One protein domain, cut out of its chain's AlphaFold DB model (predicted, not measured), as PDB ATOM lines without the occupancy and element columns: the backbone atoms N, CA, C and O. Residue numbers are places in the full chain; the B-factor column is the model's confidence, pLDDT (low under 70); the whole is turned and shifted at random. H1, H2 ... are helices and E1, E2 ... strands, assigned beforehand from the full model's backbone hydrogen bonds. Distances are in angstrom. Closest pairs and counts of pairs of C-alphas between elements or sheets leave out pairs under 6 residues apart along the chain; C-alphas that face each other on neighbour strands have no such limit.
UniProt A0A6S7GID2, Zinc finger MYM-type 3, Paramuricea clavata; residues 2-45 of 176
ATOM      1  N   PRO A   2      20.296  44.513  25.312       77.25
ATOM      2  CA  PRO A   2      19.515  44.345  24.059       77.25
ATOM      3  C   PRO A   2      18.412  43.275  24.147       77.25
ATOM      4  O   PRO A   2      17.322  43.436  23.610       77.25
ATOM      5  N   LEU A   3      18.683  42.187  24.874       83.56
ATOM      6  CA  LEU A   3      17.825  40.998  24.892       83.56
ATOM      7  C   LEU A   3      16.451  41.241  25.545       83.56
ATOM      8  O   LEU A   3      15.452  40.688  25.105       83.56
ATOM      9  N   MET A   4      16.395  42.077  26.590       86.00
ATOM     10  CA  MET A   4      15.152  42.361  27.324       86.00
ATOM     11  C   MET A   4      14.138  43.125  26.468       86.00
ATOM     12  O   MET A   4      12.953  42.809  26.492       86.00
ATOM     13  N   LEU A   5      14.611  44.089  25.672       83.69
ATOM     14  CA  LEU A   5      13.779  44.837  24.727       83.69
ATOM     15  C   LEU A   5      13.252  43.930  23.618       83.69
ATOM     16  O   LEU A   5      12.077  44.002  23.283       83.69
ATOM     17  N   TYR A   6      14.100  43.039  23.102       85.25
ATOM     18  CA  TYR A   6      13.702  42.075  22.082       85.25
ATOM     19  C   TYR A   6      12.631  41.097  22.586       85.25
ATOM     20  O   TYR A   6      11.612  40.909  21.931       85.25
ATOM     21  N   LYS A   7      12.803  40.539  23.791       87.75
ATOM     22  CA  LYS A   7      11.784  39.680  24.417       87.75
ATOM     23  C   LYS A   7      10.465  40.424  24.638       87.75
ATOM     24  O   LYS A   7       9.405  39.872  24.370       87.75
ATOM     25  N   LYS A   8      10.531  41.684  25.087       87.12
ATOM     26  CA  LYS A   8       9.350  42.542  25.266       87.12
ATOM     27  C   LYS A   8       8.658  42.860  23.936       87.12
ATOM     28  O   LYS A   8       7.438  42.950  23.912       87.12
ATOM     29  N   TYR A   9       9.423  43.029  22.857       85.56
ATOM     30  CA  TYR A   9       8.887  43.217  21.510       85.56
ATOM     31  C   TYR A   9       8.112  41.982  21.051       85.56
ATOM     32  O   TYR A   9       6.926  42.097  20.766       85.56
ATOM     33  N   LEU A  10       8.742  40.801  21.097       84.44
ATOM     34  CA  LEU A  10       8.098  39.543  20.708       84.44
ATOM     35  C   LEU A  10       6.822  39.261  21.508       84.44
ATOM     36  O   LEU A  10       5.842  38.810  20.936       84.44
ATOM     37  N   ALA A  11       6.814  39.573  22.807       85.75
ATOM     38  CA  ALA A  11       5.643  39.383  23.661       85.75
ATOM     39  C   ALA A  11       4.447  40.286  23.301       85.75
ATOM     40  O   ALA A  11       3.330  39.981  23.696       85.75
ATOM     41  N   LYS A  12       4.678  41.403  22.600       83.69
ATOM     42  CA  LYS A  12       3.639  42.366  22.195       83.69
ATOM     43  C   LYS A  12       3.216  42.220  20.730       83.69
ATOM     44  O   LYS A  12       2.286  42.908  20.301       83.69
ATOM     45  N   CYS A  13       3.932  41.409  19.950       83.31
ATOM     46  CA  CYS A  13       3.604  41.129  18.557       83.31
ATOM     47  C   CYS A  13       2.421  40.152  18.481       83.31
ATOM     48  O   CYS A  13       2.387  39.198  19.256       83.31
ATOM     49  N   PRO A  14       1.478  40.348  17.545       82.62
ATOM     50  CA  PRO A  14       0.408  39.383  17.330       82.62
ATOM     51  C   PRO A  14       0.970  38.065  16.782       82.62
ATOM     52  O   PRO A  14       1.922  38.068  15.996       82.62
ATOM     53  N   ASN A  15       0.344  36.944  17.151       79.50
ATOM     54  CA  ASN A  15       0.764  35.602  16.719       79.50
ATOM     55  C   ASN A  15       0.761  35.456  15.188       79.50
ATOM     56  O   ASN A  15       1.659  34.835  14.629       79.50
ATOM     57  N   GLU A  16      -0.183  36.111  14.508       80.81
ATOM     58  CA  GLU A  16      -0.287  36.125  13.043       80.81
ATOM     59  C   GLU A  16       0.991  36.645  12.359       80.81
ATOM     60  O   GLU A  16       1.418  36.106  11.341       80.81
ATOM     61  N   ALA A  17       1.648  37.666  12.923       77.44
ATOM     62  CA  ALA A  17       2.883  38.208  12.350       77.44
ATOM     63  C   ALA A  17       4.073  37.246  12.521       77.44
ATOM     64  O   ALA A  17       4.977  37.205  11.687       77.44
ATOM     65  N   ILE A  18       4.063  36.449  13.595       79.62
ATOM     66  CA  ILE A  18       5.098  35.446  13.871       79.62
ATOM     67  C   ILE A  18       4.997  34.295  12.864       79.62
ATOM     68  O   ILE A  18       6.021  33.818  12.384       79.62
ATOM     69  N   GLU A  19       3.781  33.889  12.492       81.12
ATOM     70  CA  GLU A  19       3.549  32.830  11.499       81.12
ATOM     71  C   GLU A  19       4.009  33.219  10.086       81.12
ATOM     72  O   GLU A  19       4.534  32.382   9.354       81.12
ATOM     73  N   ILE A  20       3.855  34.494   9.713       80.44
ATOM     74  CA  ILE A  20       4.258  35.026   8.396       80.44
ATOM     75  C   ILE A  20       5.762  35.394   8.375       80.44
ATOM     76  O   ILE A  20       6.284  35.830   7.351       80.44
ATOM     77  N   ASP A  21       6.483  35.209   9.489       80.00
ATOM     78  CA  ASP A  21       7.892  35.601   9.671       80.00
ATOM     79  C   ASP A  21       8.139  37.099   9.369       80.00
ATOM     80  O   ASP A  21       9.177  37.520   8.846       80.00
ATOM     81  N   THR A  22       7.160  37.956   9.686       81.38
ATOM     82  CA  THR A  22       7.269  39.403   9.475       81.38
ATOM     83  C   THR A  22       7.830  40.081  10.715       81.38
ATOM     84  O   THR A  22       7.129  40.438  11.656       81.38
ATOM     85  N   PHE A  23       9.143  40.321  10.714       81.38
ATOM     86  CA  PHE A  23       9.785  40.931  11.878       81.38
ATOM     87  C   PHE A  23       9.424  42.408  12.084       81.38
ATOM     88  O   PHE A  23       9.332  42.855  13.223       81.38
ATOM     89  N   TYR A  24       9.254  43.191  11.012       82.31
ATOM     90  CA  TYR A  24       8.979  44.629  11.103       82.31
ATOM     91  C   TYR A  24       7.494  44.907  10.960       82.31
ATOM     92  O   TYR A  24       6.961  44.913   9.850       82.31
ATOM     93  N   VAL A  25       6.858  45.193  12.088       86.81
ATOM     94  CA  VAL A  25       5.408  45.269  12.200       86.81
ATOM     95  C   VAL A  25       4.952  46.688  12.544       86.81
ATOM     96  O   VAL A  25       5.590  47.385  13.338       86.81
ATOM     97  N   SER A  26       3.855  47.145  11.934       83.25
ATOM     98  CA  SER A  26       3.332  48.496  12.177       83.25
ATOM     99  C   SER A  26       2.667  48.597  13.552       83.25
ATOM    100  O   SER A  26       1.923  47.701  13.959       83.25
ATOM    101  N   THR A  27       2.898  49.700  14.266       82.31
ATOM    102  CA  THR A  27       2.250  49.971  15.559       82.31
ATOM    103  C   THR A  27       0.754  50.210  15.381       82.31
ATOM    104  O   THR A  27       0.331  50.835  14.403       82.31
ATOM    105  N   ARG A  28      -0.059  49.768  16.344       80.12
ATOM    106  CA  ARG A  28      -1.475  50.151  16.397       80.12
ATOM    107  C   ARG A  28      -1.577  51.636  16.747       80.12
ATOM    108  O   ARG A  28      -0.908  52.109  17.658       80.12
ATOM    109  N   GLN A  29      -2.378  52.385  15.988       72.44
ATOM    110  CA  GLN A  29      -2.548  53.832  16.202       72.44
ATOM    111  C   GLN A  29      -3.429  54.161  17.413       72.44
ATOM    112  O   GLN A  29      -3.298  55.239  17.981       72.44
ATOM    113  N   LYS A  30      -4.317  53.239  17.794       74.25
ATOM    114  CA  LYS A  30      -5.125  53.295  19.012       74.25
ATOM    115  C   LYS A  30      -4.698  52.111  19.868       74.25
ATOM    116  O   LYS A  30      -4.844  50.978  19.409       74.25
ATOM    117  N   TYR A  31      -4.098  52.380  21.017       70.19
ATOM    118  CA  TYR A  31      -3.736  51.364  21.995       70.19
ATOM    119  C   TYR A  31      -3.989  51.932  23.389       70.19
ATOM    120  O   TYR A  31      -3.680  53.101  23.633       70.19
ATOM    121  N   GLU A  32      -4.539  51.110  24.270       70.19
ATOM    122  CA  GLU A  32      -4.586  51.365  25.706       70.19
ATOM    123  C   GLU A  32      -3.356  50.720  26.369       70.19
ATOM    124  O   GLU A  32      -2.773  49.771  25.834       70.19
ATOM    125  N   GLU A  33      -2.899  51.233  27.517       67.50
ATOM    126  CA  GLU A  33      -1.691  50.708  28.189       67.50
ATOM    127  C   GLU A  33      -1.809  49.227  28.581       67.50
ATOM    128  O   GLU A  33      -0.804  48.508  28.560       67.50
ATOM    129  N   ASP A  34      -3.031  48.776  28.871       69.94
ATOM    130  CA  ASP A  34      -3.364  47.403  29.257       69.94
ATOM    131  C   ASP A  34      -3.601  46.459  28.064       69.94
ATOM    132  O   ASP A  34      -3.810  45.260  28.265       69.94
ATOM    133  N   ASP A  35      -3.555  46.952  26.818       70.19
ATOM    134  CA  ASP A  35      -3.782  46.094  25.655       70.19
ATOM    135  C   ASP A  35      -2.651  45.056  25.500       70.19
ATOM    136  O   ASP A  35      -1.464  45.415  25.442       70.19
ATOM    137  N   PRO A  36      -2.992  43.759  25.344       71.00
ATOM    138  CA  PRO A  36      -1.998  42.698  25.182       71.00
ATOM    139  C   PRO A  36      -1.217  42.818  23.863       71.00
ATOM    140  O   PRO A  36      -0.075  42.368  23.772       71.00
ATOM    141  N   GLU A  37      -1.798  43.466  22.850       73.81
ATOM    142  CA  GLU A  37      -1.236  43.581  21.503       73.81
ATOM    143  C   GLU A  37      -1.094  45.048  21.088       73.81
ATOM    144  O   GLU A  37      -2.074  45.727  20.785       73.81
ATOM    145  N   CYS A  38       0.144  45.538  20.999       76.75
ATOM    146  CA  CYS A  38       0.418  46.923  20.584       76.75
ATOM    147  C   CYS A  38       0.768  47.052  19.086       76.75
ATOM    148  O   CYS A  38       0.939  48.163  18.574       76.75
ATOM    149  N   PHE A  39       0.898  45.930  18.371       83.31
ATOM    150  CA  PHE A  39       1.301  45.877  16.965       83.31
ATOM    151  C   PHE A  39       0.199  45.255  16.089       83.31
ATOM    152  O   PHE A  39      -0.646  44.490  16.551       83.31
ATOM    153  N   THR A  40       0.142  45.653  14.821       83.12
ATOM    154  CA  THR A  40      -0.787  45.085  13.818       83.12
ATOM    155  C   THR A  40      -0.198  43.811  13.205       83.12
ATOM    156  O   THR A  40       0.927  43.488  13.510       83.12
ATOM    157  N   SER A  41      -0.894  43.051  12.359       81.19
ATOM    158  CA  SER A  41      -0.253  41.943  11.606       81.19
ATOM    159  C   SER A  41       0.483  42.446  10.344       81.19
ATOM    160  O   SER A  41       1.249  41.741   9.690       81.19
ATOM    161  N   ASN A  42       0.283  43.723  10.003       82.62
ATOM    162  CA  ASN A  42       0.745  44.289   8.746       82.62
ATOM    163  C   ASN A  42       2.234  44.672   8.802       82.62
ATOM    164  O   ASN A  42       2.647  45.424   9.703       82.62
ATOM    165  N   PRO A  43       3.032  44.252   7.802       84.50
ATOM    166  CA  PRO A  43       4.429  44.634   7.721       84.50
ATOM    167  C   PRO A  43       4.568  46.145   7.515       84.50
ATOM    168  O   PRO A  43       3.742  46.794   6.867       84.50
ATOM    169  N   VAL A  44       5.637  46.724   8.060       85.62
ATOM    170  CA  VAL A  44       5.959  48.137   7.834       85.62
ATOM    171  C   VAL A  44       6.293  48.346   6.357       85.62
ATOM    172  O   VAL A  44       7.188  47.708   5.804       85.62
ATOM    173  N   GLY A  45       5.589  49.281   5.719       84.62
ATOM    174  CA  GLY A  45       5.801  49.599   4.310       84.62
ATOM    175  C   GLY A  45       7.181  50.206   4.025       84.62
ATOM    176  O   GLY A  45       7.731  50.957   4.835       84.62
TER     177      GLY A  45
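Overview. This is residues 2 to 45 of the 176 residues of the protein "Zinc finger MYM-type 3" of Paramuricea clavata (UniProt A0A6S7GID2). A small hairpin of two short strands, E1 and E2, has a short helix, H2, packed on E2, and a longer helix, H1, reaches away from this body as an arm; residues 2 to 8, of which 3 to 8 belong to H1, stick out free. Between the strands the chain makes a wide loop, residues 28 to 38. The printed part has 44 residues, with two named helices and two named strands in the order H1, H2, E1, E2; the sheet's order is E1, E2, antiparallel, and the class is mixed, helices and strands. The whole is compact, with a radius of gyration of the C-alphas of 10.3 A, and the C-alphas span 26 by 25 by 17 A.

Arrangement. H1, residues 3 to 12, and H2, residues 15 to 19, are joined by a tight link of 2 residues, yet they are apart. In both helices every O i to N i+4 pair is within hydrogen-bond range. A tight link of 5 residues follows H2 and reaches E1, residues 25 to 27. H1 and E1 are apart. E1 and E2, residues 39 to 43, form a hairpin of antiparallel neighbours, with 136 degrees between their directions. N 26 and O 42 are 3.1 A apart, and N 40 and O 26 are 2.8 A apart, both within hydrogen-bond range. The closest C-alphas of H2 and E2 are those of Ala 17 and Ser 41, 4.9 A apart. The closest of H1 and E2 are those of Lys 12 and Phe 39, 6.7 A apart.

Along the chain. H1 begins with C-alpha 3 at (17.825, 40.998, 24.892) and measures 14.5 A from first to last C-alpha. H2 measures 6.5 A and E1 6.6 A. E2 measures 9.8 A and ends with C-alpha 43 at (4.429, 44.634, 7.721).

Size, cuts and confidence. The C-alphas farthest apart, those of Pro 2 and Lys 30, are 26.7 A apart. The printed part has no cut. The link from E1 to E2, 11 residues, is long. The mean pLDDT of the printed part is 80.3, and residues 33 to 34 are under 70.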